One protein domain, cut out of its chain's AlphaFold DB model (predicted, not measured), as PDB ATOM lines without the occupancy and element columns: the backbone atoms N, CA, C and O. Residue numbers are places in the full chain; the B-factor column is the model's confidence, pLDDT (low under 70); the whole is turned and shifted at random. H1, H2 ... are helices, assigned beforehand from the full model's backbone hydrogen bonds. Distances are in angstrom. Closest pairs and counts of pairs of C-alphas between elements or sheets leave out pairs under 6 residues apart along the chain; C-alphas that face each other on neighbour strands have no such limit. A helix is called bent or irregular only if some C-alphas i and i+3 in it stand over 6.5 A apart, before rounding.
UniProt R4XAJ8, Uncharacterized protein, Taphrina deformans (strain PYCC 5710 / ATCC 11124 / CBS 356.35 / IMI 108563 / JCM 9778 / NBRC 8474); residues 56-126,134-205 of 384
ATOM      1  N   MET A  56      22.996  36.556 -31.416       52.94
ATOM      2  CA  MET A  56      23.836  37.755 -31.513       52.94
ATOM      3  C   MET A  56      23.090  39.099 -31.439       52.94
ATOM      4  O   MET A  56      22.252  39.364 -32.299       52.94
ATOM      5  N   GLU A  57      23.527  39.969 -30.518       44.69
ATOM      6  CA  GLU A  57      23.600  41.450 -30.587       44.69
ATOM      7  C   GLU A  57      24.737  41.937 -29.643       44.69
ATOM      8  O   GLU A  57      25.015  41.205 -28.692       44.69
ATOM      9  N   PRO A  58      25.386  43.122 -29.806       50.84
ATOM     10  CA  PRO A  58      25.244  44.175 -30.815       50.84
ATOM     11  C   PRO A  58      26.493  44.365 -31.722       50.84
ATOM     12  O   PRO A  58      27.635  44.117 -31.351       50.84
ATOM     13  N   LYS A  59      26.232  44.872 -32.933       57.34
ATOM     14  CA  LYS A  59      27.079  45.317 -34.074       57.34
ATOM     15  C   LYS A  59      28.623  45.382 -33.951       57.34
ATOM     16  O   LYS A  59      29.279  45.030 -34.931       57.34
ATOM     17  N   ALA A  60      29.208  45.815 -32.832       58.53
ATOM     18  CA  ALA A  60      30.665  45.919 -32.664       58.53
ATOM     19  C   ALA A  60      31.362  44.541 -32.651       58.53
ATOM     20  O   ALA A  60      32.403  44.364 -33.289       58.53
ATOM     21  N   ASP A  61      30.722  43.538 -32.050       77.19
ATOM     22  CA  ASP A  61      31.281  42.188 -31.893       77.19
ATOM     23  C   ASP A  61      31.445  41.446 -33.229       77.19
ATOM     24  O   ASP A  61      32.284  40.553 -33.365       77.19
ATOM     25  N   HIS A  62      30.652  41.798 -34.246       79.00
ATOM     26  CA  HIS A  62      30.698  41.123 -35.545       79.00
ATOM     27  C   HIS A  62      31.965  41.460 -36.326       79.00
ATOM     28  O   HIS A  62      32.506  40.586 -37.005       79.00
ATOM     29  N   LEU A  63      32.443  42.704 -36.228       82.88
ATOM     30  CA  LEU A  63      33.657  43.131 -36.915       82.88
ATOM     31  C   LEU A  63      34.889  42.500 -36.261       82.88
ATOM     32  O   LEU A  63      35.715  41.914 -36.960       82.88
ATOM     33  N   GLU A  64      34.969  42.534 -34.927       87.31
ATOM     34  CA  GLU A  64      36.033  41.863 -34.174       87.31
ATOM     35  C   GLU A  64      36.058  40.360 -34.481       87.31
ATOM     36  O   GLU A  64      37.099  39.803 -34.835       87.31
ATOM     37  N   ARG A  65      34.895  39.698 -34.446       87.31
ATOM     38  CA  ARG A  65      34.775  38.272 -34.774       87.31
ATOM     39  C   ARG A  65      35.197  37.964 -36.209       87.31
ATOM     40  O   ARG A  65      35.827  36.930 -36.448       87.31
ATOM     41  N   ALA A  66      34.869  38.837 -37.160       90.00
ATOM     42  CA  ALA A  66      35.295  38.687 -38.544       90.00
ATOM     43  C   ALA A  66      36.819  38.751 -38.666       90.00
ATOM     44  O   ALA A  66      37.413  37.853 -39.261       90.00
ATOM     45  N   PHE A  67      37.453  39.754 -38.055       90.69
ATOM     46  CA  PHE A  67      38.908  39.892 -38.066       90.69
ATOM     47  C   PHE A  67      39.612  38.752 -37.335       90.69
ATOM     48  O   PHE A  67      40.578  38.213 -37.867       90.69
ATOM     49  N   LYS A  68      39.089  38.302 -36.191       92.75
ATOM     50  CA  LYS A  68      39.602  37.119 -35.489       92.75
ATOM     51  C   LYS A  68      39.527  35.870 -36.366       92.75
ATOM     52  O   LYS A  68      40.488  35.110 -36.447       92.75
ATOM     53  N   SER A  69      38.414  35.684 -37.077       94.69
ATOM     54  CA  SER A  69      38.264  34.569 -38.019       94.69
ATOM     55  C   SER A  69      39.264  34.685 -39.176       94.69
ATOM     56  O   SER A  69      39.889  33.690 -39.532       94.69
ATOM     57  N   ILE A  70      39.478  35.889 -39.724       94.19
ATOM     58  CA  ILE A  70      40.496  36.142 -40.758       94.19
ATOM     59  C   ILE A  70      41.899  35.817 -40.236       94.19
ATOM     60  O   ILE A  70      42.653  35.141 -40.927       94.19
ATOM     61  N   GLU A  71      42.256  36.245 -39.026       95.06
ATOM     62  CA  GLU A  71      43.563  35.958 -38.430       95.06
ATOM     63  C   GLU A  71      43.796  34.443 -38.305       95.06
ATOM     64  O   GLU A  71      44.842  33.929 -38.710       95.06
ATOM     65  N   THR A  72      42.795  33.704 -37.818       95.38
ATOM     66  CA  THR A  72      42.856  32.239 -37.744       95.38
ATOM     67  C   THR A  72      42.947  31.599 -39.133       95.38
ATOM     68  O   THR A  72      43.713  30.648 -39.312       95.38
ATOM     69  N   MET A  73      42.231  32.123 -40.135       96.31
ATOM     70  CA  MET A  73      42.359  31.662 -41.523       96.31
ATOM     71  C   MET A  73      43.764  31.892 -42.064       96.31
ATOM     72  O   MET A  73      44.305  30.996 -42.697       96.31
ATOM     73  N   VAL A  74      44.362  33.061 -41.821       95.69
ATOM     74  CA  VAL A  74      45.726  33.370 -42.268       95.69
ATOM     75  C   VAL A  74      46.707  32.366 -41.674       95.69
ATOM     76  O   VAL A  74      47.448  31.743 -42.425       95.69
ATOM     77  N   LYS A  75      46.660  32.125 -40.357       95.56
ATOM     78  CA  LYS A  75      47.520  31.124 -39.699       95.56
ATOM     79  C   LYS A  75      47.337  29.727 -40.304       95.56
ATOM     80  O   LYS A  75      48.318  29.058 -40.618       95.56
ATOM     81  N   SER A  76      46.088  29.319 -40.526       94.69
ATOM     82  CA  SER A  76      45.759  27.997 -41.074       94.69
ATOM     83  C   SER A  76      46.196  27.838 -42.536       94.69
ATOM     84  O   SER A  76      46.776  26.815 -42.893       94.69
ATOM     85  N   HIS A  77      45.977  28.853 -43.381       97.00
ATOM     86  CA  HIS A  77      46.426  28.848 -44.780       97.00
ATOM     87  C   HIS A  77      47.949  28.914 -44.893       97.00
ATOM     88  O   HIS A  77      48.502  28.271 -45.779       97.00
ATOM     89  N   SER A  78      48.634  29.637 -44.001       97.00
ATOM     90  CA  SER A  78      50.100  29.633 -43.932       97.00
ATOM     91  C   SER A  78      50.642  28.250 -43.570       97.00
ATOM     92  O   SER A  78      51.591  27.791 -44.201       97.00
ATOM     93  N   GLY A  79      50.011  27.556 -42.616       96.50
ATOM     94  CA  GLY A  79      50.352  26.170 -42.286       96.50
ATOM     95  C   GLY A  79      50.151  25.226 -43.474       96.50
ATOM     96  O   GLY A  79      51.061  24.480 -43.825       96.50
ATOM     97  N   MET A  80      49.007  25.336 -44.157       96.81
ATOM     98  CA  MET A  80      48.728  24.557 -45.368       96.81
ATOM     99  C   MET A  80      49.758  24.818 -46.471       96.81
ATOM    100  O   MET A  80      50.190  23.891 -47.147       96.81
ATOM    101  N   LEU A  81      50.165  26.077 -46.650       97.50
ATOM    102  CA  LEU A  81      51.171  26.449 -47.636       97.50
ATOM    103  C   LEU A  81      52.553  25.875 -47.288       97.50
ATOM    104  O   LEU A  81      53.223  25.381 -48.188       97.50
ATOM    105  N   SER A  82      52.957  25.897 -46.013       97.81
ATOM    106  CA  SER A  82      54.195  25.236 -45.568       97.81
ATOM    107  C   SER A  82      54.153  23.745 -45.885       97.81
ATOM    108  O   SER A  82      55.042  23.243 -46.560       97.81
ATOM    109  N   ALA A  83      53.063  23.065 -45.520       97.12
ATOM    110  CA  ALA A  83      52.896  21.643 -45.800       97.12
ATOM    111  C   ALA A  83      52.932  21.324 -47.306       97.12
ATOM    112  O   ALA A  83      53.405  20.263 -47.700       97.12
ATOM    113  N   PHE A  84      52.464  22.235 -48.166       97.19
ATOM    114  CA  PHE A  84      52.583  22.077 -49.618       97.19
ATOM    115  C   PHE A  84      54.017  22.236 -50.125       97.19
ATOM    116  O   PHE A  84      54.380  21.548 -51.075       97.19
ATOM    117  N   TYR A  85      54.815  23.125 -49.528       97.56
ATOM    118  CA  TYR A  85      56.233  23.261 -49.868       97.56
ATOM    119  C   TYR A  85      57.067  22.078 -49.371       97.56
ATOM    120  O   TYR A  85      58.005  21.675 -50.055       97.56
ATOM    121  N   ASP A  86      56.705  21.522 -48.217       97.75
ATOM    122  CA  ASP A  86      57.416  20.405 -47.593       97.75
ATOM    123  C   ASP A  86      57.027  19.039 -48.190       97.75
ATOM    124  O   ASP A  86      57.735  18.051 -47.989       97.75
ATOM    125  N   ALA A  87      55.918  18.968 -48.936       97.38
ATOM    126  CA  ALA A  87      55.436  17.739 -49.556       97.38
ATOM    127  C   ALA A  87      56.420  17.214 -50.614       97.38
ATOM    128  O   ALA A  87      56.691  17.861 -51.627       97.38
ATOM    129  N   GLN A  88      56.898  15.986 -50.422       97.50
ATOM    130  CA  GLN A  88      57.864  15.340 -51.315       97.50
ATOM    131  C   GLN A  88      57.193  14.616 -52.486       97.50
ATOM    132  O   GLN A  88      57.842  14.246 -53.464       97.50
ATOM    133  N   ASN A  89      55.885  14.377 -52.387       95.81
ATOM    134  CA  ASN A  89      55.108  13.674 -53.397       95.81
ATOM    135  C   ASN A  89      53.637  14.145 -53.416       95.81
ATOM    136  O   ASN A  89      53.163  14.780 -52.469       95.81
ATOM    137  N   PRO A  90      52.871  13.815 -54.476       95.50
ATOM    138  CA  PRO A  90      51.471  14.223 -54.587       95.50
ATOM    139  C   PRO A  90      50.556  13.686 -53.477       95.50
ATOM    140  O   PRO A  90      49.552  14.323 -53.171       95.50
ATOM    141  N   TYR A  91      50.865  12.537 -52.865       97.19
ATOM    142  CA  TYR A  91      50.028  11.979 -51.798       97.19
ATOM    143  C   TYR A  91      50.108  12.826 -50.531       97.19
ATOM    144  O   TYR A  91      49.075  13.116 -49.928       97.19
ATOM    145  N   GLU A  92      51.308  13.266 -50.160       97.31
ATOM    146  CA  GLU A  92      51.526  14.179 -49.034       97.31
ATOM    147  C   GLU A  92      50.828  15.518 -49.264       97.31
ATOM    148  O   GLU A  92      50.106  15.987 -48.385       97.31
ATOM    149  N   LEU A  93      50.940  16.078 -50.474       97.25
ATOM    150  CA  LEU A  93      50.285  17.337 -50.831       97.25
ATOM    151  C   LEU A  93      48.760  17.248 -50.672       97.25
ATOM    152  O   LEU A  93      48.135  18.122 -50.067       97.25
ATOM    153  N   ILE A  94      48.141  16.182 -51.188       97.94
ATOM    154  CA  ILE A  94      46.684  16.015 -51.108       97.94
ATOM    155  C   ILE A  94      46.233  15.669 -49.686       97.94
ATOM    156  O   ILE A  94      45.180  16.133 -49.250       97.94
ATOM    157  N   SER A  95      47.036  14.918 -48.932       97.25
ATOM    158  CA  SER A  95      46.749  14.624 -47.523       97.25
ATOM    159  C   SER A  95      46.799  15.891 -46.667       97.25
ATOM    160  O   SER A  95      45.885  16.133 -45.880       97.25
ATOM    161  N   ALA A  96      47.799  16.752 -46.881       96.94
ATOM    162  CA  ALA A  96      47.880  18.059 -46.237       96.94
ATOM    163  C   ALA A  96      46.658  18.926 -46.579       96.94
ATOM    164  O   ALA A  96      46.051  19.522 -45.691       96.94
ATOM    165  N   PHE A  97      46.243  18.950 -47.850       97.88
ATOM    166  CA  PHE A  97      45.043  19.676 -48.270       97.88
ATOM    167  C   PHE A  97      43.797  19.212 -47.506       97.88
ATOM    168  O   PHE A  97      43.056  20.049 -46.996       97.88
ATOM    169  N   ILE A  98      43.584  17.896 -47.400       97.75
ATOM    170  CA  ILE A  98      42.442  17.309 -46.687       97.75
ATOM    171  C   ILE A  98      42.406  17.795 -45.232       97.75
ATOM    172  O   ILE A  98      41.424  18.414 -44.823       97.75
ATOM    173  N   VAL A  99      43.503  17.599 -44.494       96.12
ATOM    174  CA  VAL A  99      43.602  17.965 -43.071       96.12
ATOM    175  C   VAL A  99      43.339  19.458 -42.864       96.12
ATOM    176  O   VAL A  99      42.572  19.860 -41.984       96.12
ATOM    177  N   HIS A 100      43.945  20.308 -43.695       95.88
ATOM    178  CA  HIS A 100      43.801  21.750 -43.544       95.88
ATOM    179  C   HIS A 100      42.401  22.250 -43.918       95.88
ATOM    180  O   HIS A 100      41.857  23.088 -43.197       95.88
ATOM    181  N   VAL A 101      41.778  21.741 -44.985       95.81
ATOM    182  CA  VAL A 101      40.420  22.161 -45.378       95.81
ATOM    183  C   VAL A 101      39.379  21.775 -44.327       95.81
ATOM    184  O   VAL A 101      38.513  22.596 -44.018       95.81
ATOM    185  N   GLU A 102      39.490  20.591 -43.724       93.50
ATOM    186  CA  GLU A 102      38.605  20.182 -42.626       93.50
ATOM    187  C   GLU A 102      38.719  21.136 -41.428       93.50
ATOM    188  O   GLU A 102      37.708  21.625 -40.919       93.50
ATOM    189  N   SER A 103      39.945  21.498 -41.030       92.19
ATOM    190  CA  SER A 103      40.163  22.442 -39.921       92.19
ATOM    191  C   SER A 103      39.630  23.853 -40.216       92.19
ATOM    192  O   SER A 103      39.092  24.531 -39.336       92.19
ATOM    193  N   LEU A 104      39.709  24.291 -41.475       95.69
ATOM    194  CA  LEU A 104      39.227  25.597 -41.916       95.69
ATOM    195  C   LEU A 104      37.698  25.716 -41.876       95.69
ATOM    196  O   LEU A 104      37.187  26.836 -41.808       95.69
ATOM    197  N   GLN A 105      36.957  24.604 -41.901       93.50
ATOM    198  CA  GLN A 105      35.492  24.591 -41.985       93.50
ATOM    199  C   GLN A 105      34.812  25.401 -40.886       93.50
ATOM    200  O   GLN A 105      33.937  26.222 -41.173       93.50
ATOM    201  N   LEU A 106      35.235  25.221 -39.638       91.50
ATOM    202  CA  LEU A 106      34.640  25.927 -38.503       91.50
ATOM    203  C   LEU A 106      34.949  27.428 -38.541       91.50
ATOM    204  O   LEU A 106      34.068  28.255 -38.294       91.50
ATOM    205  N   VAL A 107      36.177  27.787 -38.920       95.25
ATOM    206  CA  VAL A 107      36.632  29.182 -38.999       95.25
ATOM    207  C   VAL A 107      35.898  29.928 -40.113       95.25
ATOM    208  O   VAL A 107      35.397  31.035 -39.908       95.25
ATOM    209  N   TYR A 108      35.769  29.298 -41.281       96.50
ATOM    210  CA  TYR A 108      35.007  29.836 -42.403       96.50
ATOM    211  C   TYR A 108      33.527  29.972 -42.089       96.50
ATOM    212  O   TYR A 108      32.937  30.996 -42.422       96.50
ATOM    213  N   ARG A 109      32.929  28.995 -41.401       94.12
ATOM    214  CA  ARG A 109      31.538  29.099 -40.961       94.12
ATOM    215  C   ARG A 109      31.340  30.312 -40.054       94.12
ATOM    216  O   ARG A 109      30.448  31.106 -40.319       94.12
ATOM    217  N   SER A 110      32.187  30.495 -39.037       92.31
ATOM    218  CA  SER A 110      32.129  31.663 -38.141       92.31
ATOM    219  C   SER A 110      32.223  32.985 -38.911       92.31
ATOM    220  O   SER A 110      31.439  33.901 -38.674       92.31
ATOM    221  N   PHE A 111      33.140  33.066 -39.876       94.62
ATOM    222  CA  PHE A 111      33.298  34.238 -40.735       94.62
ATOM    223  C   PHE A 111      32.086  34.496 -41.639       94.62
ATOM    224  O   PHE A 111      31.642  35.629 -41.775       94.62
ATOM    225  N   VAL A 112      31.512  33.456 -42.245       93.62
ATOM    226  CA  VAL A 112      30.334  33.588 -43.116       93.62
ATOM    227  C   VAL A 112      29.153  34.203 -42.379       93.62
ATOM    228  O   VAL A 112      28.458  35.047 -42.943       93.62
ATOM    229  N   LEU A 113      28.955  33.830 -41.114       91.38
ATOM    230  CA  LEU A 113      27.869  34.365 -40.293       91.38
ATOM    231  C   LEU A 113      28.022  35.872 -40.016       91.38
ATOM    232  O   LEU A 113      27.033  36.549 -39.757       91.38
ATOM    233  N   THR A 114      29.234  36.434 -40.097       90.81
ATOM    234  CA  THR A 114      29.447  37.878 -39.900       90.81
ATOM    235  C   THR A 114      29.296  38.693 -41.187       90.81
ATOM    236  O   THR A 114      29.058  39.899 -41.112       90.81
ATOM    237  N   LEU A 115      29.371  38.068 -42.370       89.75
ATOM    238  CA  LEU A 115      29.344  38.767 -43.662       89.75
ATOM    239  C   LEU A 115      28.102  39.642 -43.904       89.75
ATOM    240  O   LEU A 115      28.292  40.769 -44.379       89.75
ATOM    241  N   PRO A 116      26.861  39.206 -43.600       86.56
ATOM    242  CA  PRO A 116      25.687  40.062 -43.765       86.56
ATOM    243  C   PRO A 116      25.806  41.358 -42.956       86.56
ATOM    244  O   PRO A 116      25.571  42.442 -43.480       86.56
ATOM    245  N   TYR A 117      26.287  41.273 -41.716       83.94
ATOM    246  CA  TYR A 117      26.477  42.436 -40.851       83.94
ATOM    247  C   TYR A 117      27.555  43.378 -41.385       83.94
ATOM    248  O   TYR A 117      27.322  44.578 -41.510       83.94
ATOM    249  N   ILE A 118      28.709  42.841 -41.786       82.88
ATOM    250  CA  ILE A 118      29.799  43.633 -42.376       82.88
ATOM    251  C   ILE A 118      29.325  44.366 -43.638       82.88
ATOM    252  O   ILE A 118      29.696  45.520 -43.851       82.88
ATOM    253  N   SER A 119      28.473  43.727 -44.449       81.75
ATOM    254  CA  SER A 119      27.914  44.342 -45.659       81.75
ATOM    255  C   SER A 119      27.068  45.583 -45.367       81.75
ATOM    256  O   SER A 119      27.045  46.494 -46.185       81.75
ATOM    257  N   THR A 120      26.442  45.660 -44.186       77.06
ATOM    258  CA  THR A 120      25.689  46.848 -43.747       77.06
ATOM    259  C   THR A 120      26.577  47.938 -43.141       77.06
ATOM    260  O   THR A 120      26.238  49.114 -43.222       77.06
ATOM    261  N   LEU A 121      27.725  47.573 -42.555       73.88
ATOM    262  CA  LEU A 121      28.620  48.507 -41.861       73.88
ATOM    263  C   LEU A 121      29.626  49.192 -42.799       73.88
ATOM    264  O   LEU A 121      29.953  50.357 -42.603       73.88
ATOM    265  N   LEU A 122      30.133  48.491 -43.818       71.31
ATOM    266  CA  LEU A 122      31.199  49.009 -44.685       71.31
ATOM    267  C   LEU A 122      30.782  50.096 -45.688       71.31
ATOM    268  O   LEU A 122      31.601  50.980 -45.934       71.31
ATOM    269  N   PRO A 123      29.567  50.100 -46.269       64.69
ATOM    270  CA  PRO A 123      29.112  51.218 -47.095       64.69
ATOM    271  C   PRO A 123      29.133  52.549 -46.336       64.69
ATOM    272  O   PRO A 123      29.565  53.541 -46.903       64.69
ATOM    273  N   LEU A 124      28.803  52.539 -45.038       59.25
ATOM    274  CA  LEU A 124      28.855  53.720 -44.166       59.25
ATOM    275  C   LEU A 124      30.285  54.245 -43.934       59.25
ATOM    276  O   LEU A 124      30.460  55.384 -43.517       59.25
ATOM    277  N   ALA A 125      31.306  53.418 -44.184       57.62
ATOM    278  CA  ALA A 125      32.716  53.761 -44.001       57.62
ATOM    279  C   ALA A 125      33.456  54.053 -45.323       57.62
ATOM    280  O   ALA A 125      34.538  54.640 -45.303       57.62
ATOM    281  N   ASN A 126      32.907  53.642 -46.474       58.19
ATOM    282  CA  ASN A 126      33.547  53.819 -47.785       58.19
ATOM    283  C   ASN A 126      33.501  55.268 -48.297       58.19
ATOM    284  O   ASN A 126      34.301  55.600 -49.169       58.19
ATOM    285  N   SER A 134      36.297  48.520 -52.892       66.44
ATOM    286  CA  SER A 134      35.499  48.720 -51.685       66.44
ATOM    287  C   SER A 134      36.010  47.806 -50.571       66.44
ATOM    288  O   SER A 134      36.386  46.658 -50.823       66.44
ATOM    289  N   GLY A 135      36.023  48.286 -49.322       68.19
ATOM    290  CA  GLY A 135      36.487  47.472 -48.191       68.19
ATOM    291  C   GLY A 135      35.809  46.096 -48.157       68.19
ATOM    292  O   GLY A 135      36.464  45.087 -47.904       68.19
ATOM    293  N   TYR A 136      34.527  46.038 -48.540       74.69
ATOM    294  CA  TYR A 136      33.723  44.818 -48.586       74.69
ATOM    295  C   TYR A 136      34.237  43.781 -49.590       74.69
ATOM    296  O   TYR A 136      34.233  42.590 -49.286       74.69
ATOM    297  N   SER A 137      34.759  44.193 -50.752       77.88
ATOM    298  CA  SER A 137      35.260  43.239 -51.749       77.88
ATOM    299  C   SER A 137      36.443  42.421 -51.222       77.88
ATOM    300  O   SER A 137      36.627  41.274 -51.624       77.88
ATOM    301  N   ARG A 138      37.225  42.973 -50.281       80.81
ATOM    302  CA  ARG A 138      38.325  42.251 -49.620       80.81
ATOM    303  C   ARG A 138      37.812  41.170 -48.666       80.81
ATOM    304  O   ARG A 138      38.394  40.090 -48.620       80.81
ATOM    305  N   PHE A 139      36.688  41.411 -47.987       85.19
ATOM    306  CA  PHE A 139      36.020  40.409 -47.143       85.19
ATOM    307  C   PHE A 139      35.413  39.255 -47.951       85.19
ATOM    308  O   PHE A 139      35.180  38.179 -47.409       85.19
ATOM    309  N   LEU A 140      35.218  39.421 -49.261       87.75
ATOM    310  CA  LEU A 140      34.797  38.324 -50.137       87.75
ATOM    311  C   LEU A 140      35.955  37.405 -50.550       87.75
ATOM    312  O   LEU A 140      35.706  36.297 -51.021       87.75
ATOM    313  N   GLY A 141      37.213  37.816 -50.351       90.38
ATOM    314  CA  GLY A 141      38.400  37.034 -50.712       90.38
ATOM    315  C   GLY A 141      38.401  35.610 -50.135       90.38
ATOM    316  O   GLY A 141      38.555  34.657 -50.906       90.38
ATOM    317  N   PRO A 142      38.157  35.423 -48.823       93.12
ATOM    318  CA  PRO A 142      38.000  34.098 -48.233       93.12
ATOM    319  C   PRO A 142      36.934  33.258 -48.945       93.12
ATOM    320  O   PRO A 142      37.237  32.141 -49.358       93.12
ATOM    321  N   MET A 143      35.735  33.802 -49.185       92.50
ATOM    322  CA  MET A 143      34.635  33.090 -49.859       92.50
ATOM    323  C   MET A 143      34.965  32.694 -51.297       92.50
ATOM    324  O   MET A 143      34.641  31.605 -51.758       92.50
ATOM    325  N   GLN A 144      35.667  33.556 -52.025       92.62
ATOM    326  CA  GLN A 144      36.146  33.203 -53.356       92.62
ATOM    327  C   GLN A 144      37.176  32.072 -53.292       92.62
ATOM    328  O   GLN A 144      37.239  31.235 -54.192       92.62
ATOM    329  N   ARG A 145      38.009  32.041 -52.244       94.69
ATOM    330  CA  ARG A 145      39.005  30.987 -52.053       94.69
ATOM    331  C   ARG A 145      38.368  29.647 -51.689       94.69
ATOM    332  O   ARG A 145      38.839  28.643 -52.214       94.69
ATOM    333  N   SER A 146      37.308  29.624 -50.878       94.50
ATOM    334  CA  SER A 146      36.618  28.374 -50.529       94.50
ATOM    335  C   SER A 146      36.057  27.665 -51.759       94.50
ATOM    336  O   SER A 146      36.342  26.490 -51.966       94.50
ATOM    337  N   ILE A 147      35.384  28.406 -52.640       95.31
ATOM    338  CA  ILE A 147      34.847  27.878 -53.905       95.31
ATOM    339  C   ILE A 147      35.976  27.374 -54.819       95.31
ATOM    340  O   ILE A 147      35.852  26.354 -55.499       95.31
ATOM    341  N   LYS A 148      37.123  28.067 -54.833       96.81
ATOM    342  CA  LYS A 148      38.279  27.653 -55.643       96.81
ATOM    343  C   LYS A 148      38.850  26.300 -55.217       96.81
ATOM    344  O   LYS A 148      39.406  25.630 -56.081       96.81
ATOM    345  N   TYR A 149      38.722  25.889 -53.955       97.19
ATOM    346  CA  TYR A 149      39.171  24.561 -53.526       97.19
ATOM    347  C   TYR A 149      38.428  23.454 -54.259       97.19
ATOM    348  O   TYR A 149      39.065  22.594 -54.858       97.19
ATOM    349  N   GLU A 150      37.102  23.533 -54.318       97.31
ATOM    350  CA  GLU A 150      36.302  22.562 -55.062       97.31
ATOM    351  C   GLU A 150      36.672  22.552 -56.553       97.31
ATOM    352  O   GLU A 150      36.956  21.499 -57.129       97.31
ATOM    353  N   LEU A 151      36.738  23.732 -57.181       97.88
ATOM    354  CA  LEU A 151      37.014  23.855 -58.615       97.88
ATOM    355  C   LEU A 151      38.396  23.315 -59.001       97.88
ATOM    356  O   LEU A 151      38.533  22.643 -60.027       97.88
ATOM    357  N   LEU A 152      39.426  23.618 -58.208       97.69
ATOM    358  CA  LEU A 152      40.789  23.157 -58.465       97.69
ATOM    359  C   LEU A 152      40.910  21.648 -58.245       97.69
ATOM    360  O   LEU A 152      41.475  20.964 -59.097       97.69
ATOM    361  N   THR A 153      40.314  21.110 -57.181       97.62
ATOM    362  CA  THR A 153      40.345  19.666 -56.921       97.62
ATOM    363  C   THR A 153      39.556  18.895 -57.979       97.62
ATOM    364  O   THR A 153      40.026  17.866 -58.461       97.62
ATOM    365  N   ARG A 154      38.418  19.419 -58.456       98.06
ATOM    366  CA  ARG A 154      37.663  18.825 -59.574       98.06
ATOM    367  C   ARG A 154      38.487  18.788 -60.861       98.06
ATOM    368  O   ARG A 154      38.487  17.783 -61.572       98.06
ATOM    369  N   ARG A 155      39.220  19.866 -61.163       97.69
ATOM    370  CA  ARG A 155      40.157  19.894 -62.300       97.69
ATOM    371  C   ARG A 155      41.261  18.854 -62.142       97.69
ATOM    372  O   ARG A 155      41.570  18.177 -63.118       97.69
ATOM    373  N   LEU A 156      41.798  18.687 -60.934       96.75
ATOM    374  CA  LEU A 156      42.825  17.690 -60.647       96.75
ATOM    375  C   LEU A 156      42.309  16.256 -60.822       96.75
ATOM    376  O   LEU A 156      42.994  15.449 -61.441       96.75
ATOM    377  N   VAL A 157      41.083  15.952 -60.376       96.56
ATOM    378  CA  VAL A 157      40.433  14.656 -60.651       96.56
ATOM    379  C   VAL A 157      40.417  14.376 -62.155       96.56
ATOM    380  O   VAL A 157      40.845  13.312 -62.596       96.56
ATOM    381  N   ASN A 158      39.966  15.345 -62.954       95.75
ATOM    382  CA  ASN A 158      39.873  15.190 -64.406       95.75
ATOM    383  C   ASN A 158      41.245  15.028 -65.075       95.75
ATOM    384  O   ASN A 158      41.362  14.265 -66.033       95.75
ATOM    385  N   ALA A 159      42.269  15.735 -64.592       95.81
ATOM    386  CA  ALA A 159      43.634  15.601 -65.092       95.81
ATOM    387  C   ALA A 159      44.193  14.197 -64.814       95.81
ATOM    388  O   ALA A 159      44.651  13.532 -65.737       95.81
ATOM    389  N   LEU A 160      44.038  13.692 -63.584       94.12
ATOM    390  CA  LEU A 160      44.505  12.354 -63.206       94.12
ATOM    391  C   LEU A 160      43.823  11.230 -63.996       94.12
ATOM    392  O   LEU A 160      44.465  10.224 -64.287       94.12
ATOM    393  N   TYR A 161      42.550  11.401 -64.374       91.56
ATOM    394  CA  TYR A 161      41.873  10.464 -65.278       91.56
ATOM    395  C   TYR A 161      42.490  10.443 -66.672       91.56
ATOM    396  O   TYR A 161      42.677   9.370 -67.239       91.56
ATOM    397  N   LYS A 162      42.799  11.619 -67.223       93.94
ATOM    398  CA  LYS A 162      43.367  11.749 -68.569       93.94
ATOM    399  C   LYS A 162      44.797  11.224 -68.648       93.94
ATOM    400  O   LYS A 162      45.158  10.615 -69.645       93.94
ATOM    401  N   GLU A 163      45.584  11.444 -67.602       94.25
ATOM    402  CA  GLU A 163      46.998  11.061 -67.546       94.25
ATOM    403  C   GLU A 163      47.220   9.630 -67.037       94.25
ATOM    404  O   GLU A 163      48.359   9.224 -66.829       94.25
ATOM    405  N   ALA A 164      46.147   8.855 -66.822       89.62
ATOM    406  CA  ALA A 164      46.211   7.512 -66.244       89.62
ATOM    407  C   ALA A 164      47.011   7.466 -64.923       89.62
ATOM    408  O   ALA A 164      47.778   6.535 -64.670       89.62
ATOM    409  N   GLY A 165      46.815   8.477 -64.063       88.25
ATOM    410  CA  GLY A 165      47.454   8.548 -62.748       88.25
ATOM    411  C   GLY A 165      47.108   7.338 -61.878       88.25
ATOM    412  O   GLY A 165      46.101   6.664 -62.111       88.25
ATOM    413  N   SER A 166      47.916   7.058 -60.852       96.06
ATOM    414  CA  SER A 166      47.714   5.877 -60.002       96.06
ATOM    415  C   SER A 166      46.298   5.827 -59.407       96.06
ATOM    416  O   SER A 166      45.721   6.843 -59.006       96.06
ATOM    417  N   LEU A 167      45.729   4.621 -59.314       95.50
ATOM    418  CA  LEU A 167      44.380   4.427 -58.775       95.50
ATOM    419  C   LEU A 167      44.259   4.933 -57.327       95.50
ATOM    420  O   LEU A 167      43.215   5.450 -56.930       95.50
ATOM    421  N   GLU A 168      45.323   4.792 -56.537       96.81
ATOM    422  CA  GLU A 168      45.381   5.266 -55.154       96.81
ATOM    423  C   GLU A 168      45.324   6.791 -55.077       96.81
ATOM    424  O   GLU A 168      44.510   7.333 -54.327       96.81
ATOM    425  N   LEU A 169      46.103   7.492 -55.908       96.44
ATOM    426  CA  LEU A 169      46.081   8.950 -55.958       96.44
ATOM    427  C   LEU A 169      44.726   9.459 -56.458       96.44
ATOM    428  O   LEU A 169      44.171  10.392 -55.885       96.44
ATOM    429  N   GLN A 170      44.134   8.808 -57.465       96.81
ATOM    430  CA  GLN A 170      42.781   9.137 -57.924       96.81
ATOM    431  C   GLN A 170      41.739   9.003 -56.803       96.81
ATOM    432  O   GLN A 170      40.874   9.870 -56.657       96.81
ATOM    433  N   LYS A 171      41.803   7.931 -55.996       97.50
ATOM    434  CA  LYS A 171      40.917   7.747 -54.834       97.50
ATOM    435  C   LYS A 171      41.130   8.848 -53.797       97.50
ATOM    436  O   LYS A 171      40.148   9.422 -53.332       97.50
ATOM    437  N   LEU A 172      42.382   9.183 -53.489       97.94
ATOM    438  CA  LEU A 172      42.721  10.227 -52.523       97.94
ATOM    439  C   LEU A 172      42.224  11.611 -52.974       97.94
ATOM    440  O   LEU A 172      41.570  12.315 -52.206       97.94
ATOM    441  N   VAL A 173      42.437  11.979 -54.240       98.06
ATOM    442  CA  VAL A 173      41.952  13.257 -54.792       98.06
ATOM    443  C   VAL A 173      40.421  13.301 -54.862       98.06
ATOM    444  O   VAL A 173      39.827  14.351 -54.630       98.06
ATOM    445  N   ARG A 174      39.744  12.172 -55.107       98.06
ATOM    446  CA  ARG A 174      38.275  12.099 -54.995       98.06
ATOM    447  C   ARG A 174      37.788  12.335 -53.564       98.06
ATOM    448  O   ARG A 174      36.765  12.991 -53.388       98.06
ATOM    449  N   THR A 175      38.497  11.832 -52.556       98.25
ATOM    450  CA  THR A 175      38.197  12.142 -51.149       98.25
ATOM    451  C   THR A 175      38.376  13.632 -50.874       98.25
ATOM    452  O   THR A 175      37.465  14.264 -50.344       98.25
ATOM    453  N   ALA A 176      39.486  14.220 -51.329       98.25
ATOM    454  CA  ALA A 176      39.719  15.659 -51.238       98.25
ATOM    455  C   ALA A 176      38.607  16.480 -51.920       98.25
ATOM    456  O   ALA A 176      38.188  17.508 -51.390       98.25
ATOM    457  N   LEU A 177      38.091  16.020 -53.068       98.44
ATOM    458  CA  LEU A 177      36.979  16.675 -53.757       98.44
ATOM    459  C   LEU A 177      35.706  16.648 -52.908       98.44
ATOM    460  O   LEU A 177      35.102  17.698 -52.722       98.44
ATOM    461  N   LYS A 178      35.333  15.490 -52.351       98.31
ATOM    462  CA  LYS A 178      34.145  15.373 -51.487       98.31
ATOM    463  C   LYS A 178      34.216  16.308 -50.282       98.31
ATOM    464  O   LYS A 178      33.215  16.917 -49.915       98.31
ATOM    465  N   ILE A 179      35.398  16.443 -49.684       97.75
ATOM    466  CA  ILE A 179      35.627  17.360 -48.562       97.75
ATOM    467  C   ILE A 179      35.467  18.814 -49.012       97.75
ATOM    468  O   ILE A 179      34.784  19.586 -48.345       97.75
ATOM    469  N   ALA A 180      36.020  19.190 -50.167       97.88
ATOM    470  CA  ALA A 180      35.874  20.540 -50.708       97.88
ATOM    471  C   ALA A 180      34.421  20.878 -51.116       97.88
ATOM    472  O   ALA A 180      33.968  21.998 -50.877       97.88
ATOM    473  N   GLU A 181      33.680  19.919 -51.682       97.69
ATOM    474  CA  GLU A 181      32.245  20.043 -51.987       97.69
ATOM    475  C   GLU A 181      31.433  20.237 -50.699       97.69
ATOM    476  O   GLU A 181      30.655  21.185 -50.586       97.69
ATOM    477  N   GLY A 182      31.665  19.385 -49.693       97.12
ATOM    478  CA  GLY A 182      31.021  19.495 -48.387       97.12
ATOM    479  C   GLY A 182      31.343  20.820 -47.694       97.12
ATOM    480  O   GLY A 182      30.457  21.457 -47.126       97.12
ATOM    481  N   PHE A 183      32.587  21.290 -47.786       96.50
ATOM    482  CA  PHE A 183      32.994  22.602 -47.292       96.50
ATOM    483  C   PHE A 183      32.176  23.722 -47.955       96.50
ATOM    484  O   PHE A 183      31.588  24.534 -47.243       96.50
ATOM    485  N   CYS A 184      32.039  23.735 -49.285       95.94
ATOM    486  CA  CYS A 184      31.249  24.751 -49.992       95.94
ATOM    487  C   CYS A 184      29.757  24.705 -49.626       95.94
ATOM    488  O   CYS A 184      29.184  25.739 -49.279       95.94
ATOM    489  N   GLN A 185      29.148  23.515 -49.623       95.88
ATOM    490  CA  GLN A 185      27.735  23.324 -49.269       95.88
ATOM    491  C   GLN A 185      27.435  23.781 -47.837       95.88
ATOM    492  O   GLN A 185      26.431  24.449 -47.586       95.88
ATOM    493  N   ASN A 186      28.329  23.473 -46.895       95.44
ATOM    494  CA  ASN A 186      28.180  23.885 -45.503       95.44
ATOM    495  C   ASN A 186      28.253  25.408 -45.341       95.44
ATOM    496  O   ASN A 186      27.502  25.971 -44.542       95.44
ATOM    497  N   LEU A 187      29.124  26.085 -46.095       94.69
ATOM    498  CA  LEU A 187      29.208  27.547 -46.073       94.69
ATOM    499  C   LEU A 187      27.990  28.203 -46.722       94.69
ATOM    500  O   LEU A 187      27.447  29.147 -46.155       94.69
ATOM    501  N   GLU A 188      27.523  27.685 -47.857       93.12
ATOM    502  CA  GLU A 188      26.307  28.171 -48.513       93.12
ATOM    503  C   GLU A 188      25.082  28.001 -47.604       93.12
ATOM    504  O   GLU A 188      24.307  28.940 -47.415       93.12
ATOM    505  N   SER A 189      24.931  26.829 -46.981       93.19
ATOM    506  CA  SER A 189      23.852  26.568 -46.028       93.19
ATOM    507  C   SER A 189      23.927  27.491 -44.811       93.19
ATOM    508  O   SER A 189      22.892  28.006 -44.388       93.19
ATOM    509  N   ALA A 190      25.122  27.724 -44.258       92.50
ATOM    510  CA  ALA A 190      25.304  28.640 -43.134       92.50
ATOM    511  C   ALA A 190      24.944  30.082 -43.519       92.50
ATOM    512  O   ALA A 190      24.233  30.753 -42.772       92.50
ATOM    513  N   GLN A 191      25.369  30.536 -44.701       91.12
ATOM    514  CA  GLN A 191      25.045  31.867 -45.211       91.12
ATOM    515  C   GLN A 191      23.537  32.046 -45.406       91.12
ATOM    516  O   GLN A 191      22.972  33.026 -44.922       91.12
ATOM    517  N   LYS A 192      22.878  31.092 -46.078       89.94
ATOM    518  CA  LYS A 192      21.425  31.119 -46.308       89.94
ATOM    519  C   LYS A 192      20.650  31.109 -44.994       89.94
ATOM    520  O   LYS A 192      19.725  31.898 -44.829       89.94
ATOM    521  N   SER A 193      21.045  30.251 -44.052       89.31
ATOM    522  CA  SER A 193      20.414  30.171 -42.731       89.31
ATOM    523  C   SER A 193      20.530  31.488 -41.968       89.31
ATOM    524  O   SER A 193      19.571  31.911 -41.327       89.31
ATOM    525  N   GLU A 194      21.685  32.149 -42.033       89.56
ATOM    526  CA  GLU A 194      21.902  33.411 -41.330       89.56
ATOM    527  C   GLU A 194      21.159  34.577 -41.980       89.56
ATOM    528  O   GLU A 194      20.541  35.380 -41.285       89.56
ATOM    529  N   GLN A 195      21.139  34.640 -43.313       87.69
ATOM    530  CA  GLN A 195      20.319  35.610 -44.042       87.69
ATOM    531  C   GLN A 195      18.832  35.433 -43.728       87.69
ATOM    532  O   GLN A 195      18.148  36.418 -43.456       87.69
ATOM    533  N   ALA A 196      18.342  34.190 -43.695       87.50
ATOM    534  CA  ALA A 196      16.975  33.896 -43.286       87.50
ATOM    535  C   ALA A 196      16.715  34.363 -41.845       87.50
ATOM    536  O   ALA A 196      15.715  35.028 -41.591       87.50
ATOM    537  N   ARG A 197      17.637  34.101 -40.911       88.25
ATOM    538  CA  ARG A 197      17.525  34.549 -39.515       88.25
ATOM    539  C   ARG A 197      17.456  36.073 -39.393       88.25
ATOM    540  O   ARG A 197      16.606  36.581 -38.664       88.25
ATOM    541  N   ILE A 198      18.320  36.798 -40.104       86.69
ATOM    542  CA  ILE A 198      18.308  38.269 -40.148       86.69
ATOM    543  C   ILE A 198      16.974  38.761 -40.704       86.69
ATOM    544  O   ILE A 198      16.330  39.614 -40.095       86.69
ATOM    545  N   ARG A 199      16.506  38.163 -41.803       86.38
ATOM    546  CA  ARG A 199      15.235  38.533 -42.425       86.38
ATOM    547  C   ARG A 199      14.034  38.291 -41.505       86.38
ATOM    548  O   ARG A 199      13.137  39.125 -41.427       86.38
ATOM    549  N   LEU A 200      14.029  37.195 -40.746       88.81
ATOM    550  CA  LEU A 200      13.005  36.912 -39.732       88.81
ATOM    551  C   LEU A 200      13.038  37.912 -38.570       88.81
ATOM    552  O   LEU A 200      11.985  38.293 -38.054       88.81
ATOM    553  N   ALA A 201      14.225  38.364 -38.159       86.62
ATOM    554  CA  ALA A 201      14.355  39.408 -37.147       86.62
ATOM    555  C   ALA A 201      13.785  40.747 -37.647       86.62
ATOM    556  O   ALA A 201      13.032  41.396 -36.922       86.62
ATOM    557  N   GLU A 202      14.058  41.121 -38.901       85.44
ATOM    558  CA  GLU A 202      13.455  42.299 -39.538       85.44
ATOM    559  C   GLU A 202      11.928  42.194 -39.591       85.44
ATOM    560  O   GLU A 202      11.230  43.141 -39.227       85.44
ATOM    561  N   PHE A 203      11.393  41.034 -39.984       86.31
ATOM    562  CA  PHE A 203       9.950  40.813 -39.983       86.31
ATOM    563  C   PHE A 203       9.349  40.847 -38.585       86.31
ATOM    564  O   PHE A 203       8.266  41.391 -38.418       86.31
ATOM    565  N   THR A 204      10.049  40.354 -37.568       86.69
ATOM    566  CA  THR A 204       9.567  40.445 -36.182       86.69
ATOM    567  C   THR A 204       9.325  41.901 -35.774       86.69
ATOM    568  O   THR A 204       8.311  42.215 -35.150       86.69
ATOM    569  N   ILE A 205      10.208  42.812 -36.199       84.44
ATOM    570  CA  ILE A 205      10.067  44.255 -35.969       84.44
ATOM    571  C   ILE A 205       8.932  44.840 -36.824       84.44
ATOM    572  O   ILE A 205       8.071  45.543 -36.298       84.44
TER     573      ILE A 205
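Overview. This is residues 56 to 126 and 134 to 205 of the 384 residues of an uncharacterized protein of Taphrina deformans (strain PYCC 5710 / ATCC 11124 / CBS 356.35 / IMI 108563 / JCM 9778 / NBRC 8474) (UniProt R4XAJ8). Two helical hairpins, H1 with H2 and H5 with H6, lie side by side in a rod, H2 between H1 and H6. Residues 199 to 205 of H6 stick out. The printed part has 143 residues, 129 of them in six named helices, with no named strand; its class is all helix, and it is only just loose, close to compact, with a radius of gyration of the C-alphas of 17.8 A and spans of 59 by 28 by 24 A.

Arrangement. H6, residues 167 to 205, touches H2, residues 90 to 121, the same way at 11 degrees, a shallow tilt; closest C-alphas Ile 98 and Ala 176, 5.6 A. Its residues 170 to 184 alone touch H5, residues 141 to 162, opposite ways at 28 degrees; closest C-alphas Glu 150 and Ala 180, 4.8 A. H1, residues 60 to 86, touches H2; closest C-alphas Ala 66 and Phe 111, 5.3 A. H4, residues 135 to 139, only just touches H2, with 3 pairs of C-alphas within 8 A; closest Ser 119 and Tyr 136, 6.5 A. H3, residues 123 to 126, is close but not clearly touching H4, C-alphas Asn 126 and Gly 135 7.0 A apart. Every O i to N i+4 pair is within hydrogen-bond range in H6, but 22 of 23 in H1, 23 of 28 in H2, 17 of 18 in H5 and 0 of 1 in H4, where 2 of 2 O i to N i+3 pairs are.

Along the chain. H6 runs 57.3 A from C-alpha 167 (44.380, 4.427, -58.775) to C-alpha 205 (10.067, 44.255, -35.969). H2, 43.1 A, is irregular, C-alphas 113 and 116 being 7.0 A apart.

Size, cuts and confidence. Residues 127 to 133 are cut out, C-alphas 126 and 134 6.7 A apart. Residues 56 to 60, 123 to 126 and 134 to 135 have pLDDT under 70.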